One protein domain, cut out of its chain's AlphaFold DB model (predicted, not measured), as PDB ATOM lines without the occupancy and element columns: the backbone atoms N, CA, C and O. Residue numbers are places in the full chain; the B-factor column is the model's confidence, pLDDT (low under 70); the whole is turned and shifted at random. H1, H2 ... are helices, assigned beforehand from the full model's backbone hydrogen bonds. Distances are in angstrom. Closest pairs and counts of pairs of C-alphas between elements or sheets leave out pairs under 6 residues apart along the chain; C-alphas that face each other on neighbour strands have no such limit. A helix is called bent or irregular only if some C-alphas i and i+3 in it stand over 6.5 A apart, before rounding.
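AT A GLANCE: This is residues 30 to 81 of the 106 residues of an uncharacterized protein of Proteobacteria bacterium SG_bin7 (UniProt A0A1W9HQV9). A lopsided helical hairpin with an arm at its far end: the short helix H1 lies side by side with residues 46 to 54 of the long helix H2, which makes most of the length, and beyond the other end of H2 the chain turns through a loop into a second short helix, H3, which packs on neither of the others. Residues 66 to 71 of that loop and residues 74 to 81 of H3 stick out from the body. The printed part has 52 residues with three named helices, in the order H1, H2, H3, and no named strand, and its class is all helix. It is only just loose, close to extended, with a radius of gyration of the C-alphas of 14.4 A, and its outline is elongated, spanning 41 by 23 by 14 A.

IN THESE COORDINATES: H1 is residues 30 to 39, and its first C-alpha, that of Leu 30, is at (14.253, 45.163, -17.346). H2 is residues 46 to 64, 26.8 A from first to last C-alpha, from Lys 46 at (1.786, 51.901, -10.008) to Gly 64 at (22.397, 35.583, -4.668). H2 is neither bent nor irregular, but only just: C-alphas 50 and 53 are 6.2 A apart. H3 is residues 72 to 81, 14.2 A from first to last C-alpha, close to the 14.3 A of H1, and its last C-alpha, that of Phe 81, is at (18.204, 20.190, -16.300).

HOW THE PARTS SIT: H1 and H2 form a helical hairpin. They touch, with 8 pairs of C-alphas within 8 A, and H2 does so with residues 46 to 54 alone. Their closest C-alphas are those of Asn 37 and Val 50, 5.7 A apart. They run opposite ways at a shallow tilt of 29 degrees, with their centres 11.3 A apart. H3 is apart from H1 and also from H2, though it follows H2 in the chain. In H1 and H3 every O i to N i+4 pair is within hydrogen-bond range; in H2, 14 of 15 are.

THE WHOLE: The C-alphas farthest apart are those of Arg 44 and Phe 79, at 42.6 A, while the first and last printed C-alphas, those of Leu 30 and Phe 81, are 25.3 A apart. Without the stretches that stand free, residues 66 to 71 and 74 to 81, the body has 38 residues and spans 37 by 15 by 9 A. The printed part has no cut. The links from H1 to H2, with 6 residues, and from H2 to H3, with 7, are both short. The mean pLDDT of the printed part is 89.9, and no printed residue is under 70.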
ATOM      1  N   LEU A  30      14.981  44.220 -16.492       95.00
ATOM      2  CA  LEU A  30      14.253  45.163 -17.346       95.00
ATOM      3  C   LEU A  30      13.023  44.517 -17.986       95.00
ATOM      4  O   LEU A  30      11.961  45.128 -18.024       95.00
ATOM      5  N   PHE A  31      13.134  43.267 -18.433       96.19
ATOM      6  CA  PHE A  31      12.005  42.518 -18.973       96.19
ATOM      7  C   PHE A  31      10.911  42.303 -17.921       96.19
ATOM      8  O   PHE A  31       9.732  42.544 -18.180       96.19
ATOM      9  N   PHE A  32      11.301  41.925 -16.704       96.06
ATOM     10  CA  PHE A  32      10.382  41.796 -15.578       96.06
ATOM     11  C   PHE A  32       9.718  43.132 -15.221       96.06
ATOM     12  O   PHE A  32       8.500  43.184 -15.041       96.06
ATOM     13  N   LEU A  33      10.492  44.225 -15.197       95.75
ATOM     14  CA  LEU A  33       9.980  45.586 -15.025       95.75
ATOM     15  C   LEU A  33       8.938  45.921 -16.095       95.75
ATOM     16  O   LEU A  33       7.869  46.419 -15.753       95.75
ATOM     17  N   SER A  34       9.208  45.617 -17.366       96.00
ATOM     18  CA  SER A  34       8.262  45.833 -18.465       96.00
ATOM     19  C   SER A  34       6.969  45.034 -18.290       96.00
ATOM     20  O   SER A  34       5.892  45.605 -18.466       96.00
ATOM     21  N   ILE A  35       7.048  43.758 -17.892       96.00
ATOM     22  CA  ILE A  35       5.868  42.913 -17.645       96.00
ATOM     23  C   ILE A  35       5.017  43.484 -16.509       96.00
ATOM     24  O   ILE A  35       3.814  43.679 -16.672       96.00
ATOM     25  N   ILE A  36       5.629  43.789 -15.365       94.81
ATOM     26  CA  ILE A  36       4.900  44.328 -14.211       94.81
ATOM     27  C   ILE A  36       4.328  45.708 -14.542       94.81
ATOM     28  O   ILE A  36       3.170  45.991 -14.242       94.81
ATOM     29  N   ASN A  37       5.096  46.557 -15.219       94.00
ATOM     30  CA  ASN A  37       4.625  47.862 -15.665       94.00
ATOM     31  C   ASN A  37       3.411  47.763 -16.601       94.00
ATOM     32  O   ASN A  37       2.527  48.617 -16.525       94.00
ATOM     33  N   PHE A  38       3.359  46.734 -17.451       94.00
ATOM     34  CA  PHE A  38       2.218  46.457 -18.320       94.00
ATOM     35  C   PHE A  38       0.995  45.986 -17.521       94.00
ATOM     36  O   PHE A  38      -0.081  46.566 -17.660       94.00
ATOM     37  N   ILE A  39       1.167  45.010 -16.622       93.38
ATOM     38  CA  ILE A  39       0.077  44.452 -15.802       93.38
ATOM     39  C   ILE A  39      -0.536  45.512 -14.875       93.38
ATOM     40  O   ILE A  39      -1.755  45.626 -14.771       93.38
ATOM     41  N   PHE A  40       0.296  46.324 -14.219       92.44
ATOM     42  CA  PHE A  40      -0.145  47.298 -13.216       92.44
ATOM     43  C   PHE A  40      -0.325  48.717 -13.772       92.44
ATOM     44  O   PHE A  40      -0.396  49.682 -13.006       92.44
ATOM     45  N   SER A  41      -0.422  48.872 -15.097       86.44
ATOM     46  CA  SER A  41      -0.433  50.194 -15.738       86.44
ATOM     47  C   SER A  41      -1.592  51.099 -15.285       86.44
ATOM     48  O   SER A  41      -1.420  52.313 -15.230       86.44
ATOM     49  N   GLY A  42      -2.740  50.523 -14.907       88.81
ATOM     50  CA  GLY A  42      -3.942  51.261 -14.491       88.81
ATOM     51  C   GLY A  42      -4.045  51.606 -12.998       88.81
ATOM     52  O   GLY A  42      -5.031  52.213 -12.585       88.81
ATOM     53  N   PHE A  43      -3.076  51.224 -12.161       90.25
ATOM     54  CA  PHE A  43      -3.175  51.427 -10.712       90.25
ATOM     55  C   PHE A  43      -2.644  52.796 -10.272       90.25
ATOM     56  O   PHE A  43      -1.558  53.221 -10.660       90.25
ATOM     57  N   ARG A  44      -3.352  53.461  -9.348       88.25
ATOM     58  CA  ARG A  44      -2.924  54.750  -8.760       88.25
ATOM     59  C   ARG A  44      -1.581  54.665  -8.026       88.25
ATOM     60  O   ARG A  44      -0.869  55.655  -7.926       88.25
ATOM     61  N   TRP A  45      -1.228  53.482  -7.520       90.44
ATOM     62  CA  TRP A  45       0.033  53.203  -6.820       90.44
ATOM     63  C   TRP A  45       1.042  52.442  -7.689       90.44
ATOM     64  O   TRP A  45       1.947  51.788  -7.169       90.44
ATOM     65  N   LYS A  46       0.912  52.545  -9.019       89.19
ATOM     66  CA  LYS A  46       1.786  51.901 -10.008       89.19
ATOM     67  C   LYS A  46       3.269  52.044  -9.684       89.19
ATOM     68  O   LYS A  46       3.995  51.068  -9.791       89.19
ATOM     69  N   LEU A  47       3.723  53.223  -9.251       89.50
ATOM     70  CA  LEU A  47       5.133  53.427  -8.906       89.50
ATOM     71  C   LEU A  47       5.614  52.412  -7.864       89.50
ATOM     72  O   LEU A  47       6.602  51.732  -8.100       89.50
ATOM     73  N   PHE A  48       4.887  52.233  -6.764       93.25
ATOM     74  CA  PHE A  48       5.279  51.280  -5.729       93.25
ATOM     75  C   PHE A  48       5.107  49.831  -6.187       93.25
ATOM     76  O   PHE A  48       6.023  49.032  -6.014       93.25
ATOM     77  N   LEU A  49       3.980  49.499  -6.827       91.94
ATOM     78  CA  LEU A  49       3.714  48.132  -7.296       91.94
ATOM     79  C   LEU A  49       4.662  47.672  -8.406       91.94
ATOM     80  O   LEU A  49       4.862  46.475  -8.560       91.94
ATOM     81  N   VAL A  50       5.234  48.594  -9.176       94.31
ATOM     82  CA  VAL A  50       6.187  48.271 -10.238       94.31
ATOM     83  C   VAL A  50       7.613  48.283  -9.694       94.31
ATOM     84  O   VAL A  50       8.332  47.293  -9.822       94.31
ATOM     85  N   TRP A  51       8.018  49.370  -9.033       93.31
ATOM     86  CA  TRP A  51       9.411  49.563  -8.636       93.31
ATOM     87  C   TRP A  51       9.836  48.676  -7.468       93.31
ATOM     88  O   TRP A  51      10.930  48.116  -7.524       93.31
ATOM     89  N   ILE A  52       8.995  48.488  -6.444       95.25
ATOM     90  CA  ILE A  52       9.346  47.663  -5.275       95.25
ATOM     91  C   ILE A  52       9.688  46.223  -5.681       95.25
ATOM     92  O   ILE A  52      10.802  45.789  -5.380       95.25
ATOM     93  N   PRO A  53       8.821  45.467  -6.386       94.62
ATOM     94  CA  PRO A  53       9.157  44.094  -6.751       94.62
ATOM     95  C   PRO A  53      10.363  44.017  -7.690       94.62
ATOM     96  O   PRO A  53      11.156  43.084  -7.574       94.62
ATOM     97  N   THR A  54      10.570  45.001  -8.570       95.44
ATOM     98  CA  THR A  54      11.767  45.023  -9.431       95.44
ATOM     99  C   THR A  54      13.053  45.313  -8.660       95.44
ATOM    100  O   THR A  54      14.075  44.682  -8.925       95.44
ATOM    101  N   ALA A  55      13.006  46.196  -7.659       95.12
ATOM    102  CA  ALA A  55      14.135  46.475  -6.779       95.12
ATOM    103  C   ALA A  55      14.463  45.264  -5.898       95.12
ATOM    104  O   ALA A  55      15.633  44.913  -5.749       95.12
ATOM    105  N   ILE A  56      13.437  44.583  -5.375       96.19
ATOM    106  CA  ILE A  56      13.592  43.323  -4.639       96.19
ATOM    107  C   ILE A  56      14.252  42.275  -5.535       96.19
ATOM    108  O   ILE A  56      15.229  41.658  -5.116       96.19
ATOM    109  N   LEU A  57      13.784  42.100  -6.774       94.69
ATOM    110  CA  LEU A  57      14.374  41.143  -7.711       94.69
ATOM    111  C   LEU A  57      15.855  41.448  -7.978       94.69
ATOM    112  O   LEU A  57      16.696  40.552  -7.895       94.69
ATOM    113  N   ALA A  58      16.186  42.712  -8.253       93.44
ATOM    114  CA  ALA A  58      17.566  43.137  -8.466       93.44
ATOM    115  C   ALA A  58      18.435  42.875  -7.223       93.44
ATOM    116  O   ALA A  58      19.545  42.356  -7.334       93.44
ATOM    117  N   LEU A  59      17.924  43.171  -6.027       93.81
ATOM    118  CA  LEU A  59      18.628  42.936  -4.767       93.81
ATOM    119  C   LEU A  59      18.854  41.440  -4.508       93.81
ATOM    120  O   LEU A  59      19.964  41.043  -4.156       93.81
ATOM    121  N   VAL A  60      17.845  40.603  -4.752       92.62
ATOM    122  CA  VAL A  60      17.951  39.139  -4.645       92.62
ATOM    123  C   VAL A  60      19.002  38.598  -5.610       92.62
ATOM    124  O   VAL A  60      19.819  37.768  -5.213       92.62
ATOM    125  N   LEU A  61      19.039  39.084  -6.853       90.38
ATOM    126  CA  LEU A  61      20.067  38.695  -7.820       90.38
ATOM    127  C   LEU A  61      21.460  39.154  -7.380       90.38
ATOM    128  O   LEU A  61      22.410  38.372  -7.450       90.38
ATOM    129  N   ARG A  62      21.580  40.379  -6.860       88.44
ATOM    130  CA  ARG A  62      22.853  40.930  -6.380       88.44
ATOM    131  C   ARG A  62      23.420  40.117  -5.224       88.44
ATOM    132  O   ARG A  62      24.588  39.752  -5.268       88.44
ATOM    133  N   ILE A  63      22.606  39.813  -4.212       89.62
ATOM    134  CA  ILE A  63      23.032  39.022  -3.049       89.62
ATOM    135  C   ILE A  63      23.241  37.557  -3.450       89.62
ATOM    136  O   ILE A  63      24.242  36.950  -3.083       89.62
ATOM    137  N   GLY A  64      22.341  36.986  -4.254       85.19
ATOM    138  CA  GLY A  64      22.397  35.583  -4.668       85.19
ATOM    139  C   GLY A  64      23.600  35.233  -5.551       85.19
ATOM    140  O   GLY A  64      24.068  34.086  -5.518       85.19
ATOM    141  N   LYS A  65      24.106  36.205  -6.320       83.06
ATOM    142  CA  LYS A  65      25.311  36.079  -7.157       83.06
ATOM    143  C   LYS A  65      26.566  36.673  -6.500       83.06
ATOM    144  O   LYS A  65      27.650  36.542  -7.060       83.06
ATOM    145  N   HIS A  66      26.458  37.280  -5.317       80.62
ATOM    146  CA  HIS A  66      27.600  37.884  -4.632       80.62
ATOM    147  C   HIS A  66      28.677  36.833  -4.318       80.62
ATOM    148  O   HIS A  66      28.406  35.835  -3.651       80.62
ATOM    149  N   GLY A  67      29.902  37.046  -4.810       75.25
ATOM    150  CA  GLY A  67      31.041  36.144  -4.591       75.25
ATOM    151  C   GLY A  67      30.994  34.824  -5.372       75.25
ATOM    152  O   GLY A  67      31.843  33.962  -5.150       75.25
ATOM    153  N   LYS A  68      30.024  34.643  -6.275       82.56
ATOM    154  CA  LYS A  68      29.931  33.458  -7.138       82.56
ATOM    155  C   LYS A  68      30.645  33.686  -8.473       82.56
ATOM    156  O   LYS A  68      30.739  34.832  -8.911       82.56
ATOM    157  N   PRO A  69      31.147  32.615  -9.117       81.12
ATOM    158  CA  PRO A  69      31.778  32.725 -10.425       81.12
ATOM    159  C   PRO A  69      30.788  33.226 -11.482       81.12
ATOM    160  O   PRO A  69      29.568  33.114 -11.329       81.12
ATOM    161  N   ASP A  70      31.331  33.747 -12.575       75.69
ATOM    162  CA  ASP A  70      30.547  34.254 -13.701       75.69
ATOM    163  C   ASP A  70      29.630  33.173 -14.294       75.69
ATOM    164  O   ASP A  70      29.921  31.974 -14.237       75.69
ATOM    165  N   ASN A  71      28.495  33.587 -14.863       78.50
ATOM    166  CA  ASN A  71      27.470  32.705 -15.426       78.50
ATOM    167  C   ASN A  71      26.944  31.634 -14.446       78.50
ATOM    168  O   ASN A  71      26.383  30.620 -14.882       78.50
ATOM    169  N   TYR A  72      27.068  31.846 -13.128       83.31
ATOM    170  CA  TYR A  72      26.622  30.888 -12.109       83.31
ATOM    171  C   TYR A  72      25.160  30.455 -12.286       83.31
ATOM    172  O   TYR A  72      24.850  29.273 -12.163       83.31
ATOM    173  N   LEU A  73      24.253  31.388 -12.605       83.06
ATOM    174  CA  LEU A  73      22.833  31.074 -12.822       83.06
ATOM    175  C   LEU A  73      22.636  30.136 -14.014       83.06
ATOM    176  O   LEU A  73      21.937  29.136 -13.887       83.06
ATOM    177  N   ILE A  74      23.299  30.415 -15.138       86.12
ATOM    178  CA  ILE A  74      23.235  29.578 -16.343       86.12
ATOM    179  C   ILE A  74      23.765  28.177 -16.030       86.12
ATOM    180  O   ILE A  74      23.143  27.184 -16.399       86.12
ATOM    181  N   HIS A  75      24.874  28.084 -15.296       86.94
ATOM    182  CA  HIS A  75      25.463  26.803 -14.906       86.94
ATOM    183  C   HIS A  75      24.561  26.037 -13.943       86.94
ATOM    184  O   HIS A  75      24.386  24.833 -14.101       86.94
ATOM    185  N   LYS A  76      23.936  26.728 -12.987       87.31
ATOM    186  CA  LYS A  76      22.984  26.125 -12.052       87.31
ATOM    187  C   LYS A  76      21.750  25.594 -12.782       87.31
ATOM    188  O   LYS A  76      21.328  24.473 -12.514       87.31
ATOM    189  N   ILE A  77      21.198  26.375 -13.711       88.69
ATOM    190  CA  ILE A  77      20.075  25.969 -14.565       88.69
ATOM    191  C   ILE A  77      20.482  24.736 -15.370       88.69
ATOM    192  O   ILE A  77      19.844  23.694 -15.253       88.69
ATOM    193  N   LYS A  78      21.602  24.810 -16.097       89.62
ATOM    194  CA  LYS A  78      22.129  23.700 -16.893       89.62
ATOM    195  C   LYS A  78      22.309  22.438 -16.048       89.62
ATOM    196  O   LYS A  78      21.807  21.390 -16.428       89.62
ATOM    197  N   PHE A  79      22.931  22.547 -14.878       88.12
ATOM    198  CA  PHE A  79      23.121  21.428 -13.953       88.12
ATOM    199  C   PHE A  79      21.800  20.842 -13.433       88.12
ATOM    200  O   PHE A  79      21.710  19.642 -13.203       88.12
ATOM    201  N   THR A  80      20.770  21.672 -13.257       90.25
ATOM    202  CA  THR A  80      19.449  21.215 -12.798       90.25
ATOM    203  C   THR A  80      18.706  20.443 -13.892       90.25
ATOM    204  O   THR A  80      18.023  19.472 -13.585       90.25
ATOM    205  N   PHE A  81      18.856  20.845 -15.158       92.00
ATOM    206  CA  PHE A  81      18.204  20.190 -16.300       92.00
ATOM    207  C   PHE A  81      19.009  19.028 -16.896       92.00
ATOM    208  O   PHE A  81      18.449  18.202 -17.614       92.00
TER     209      PHE A  81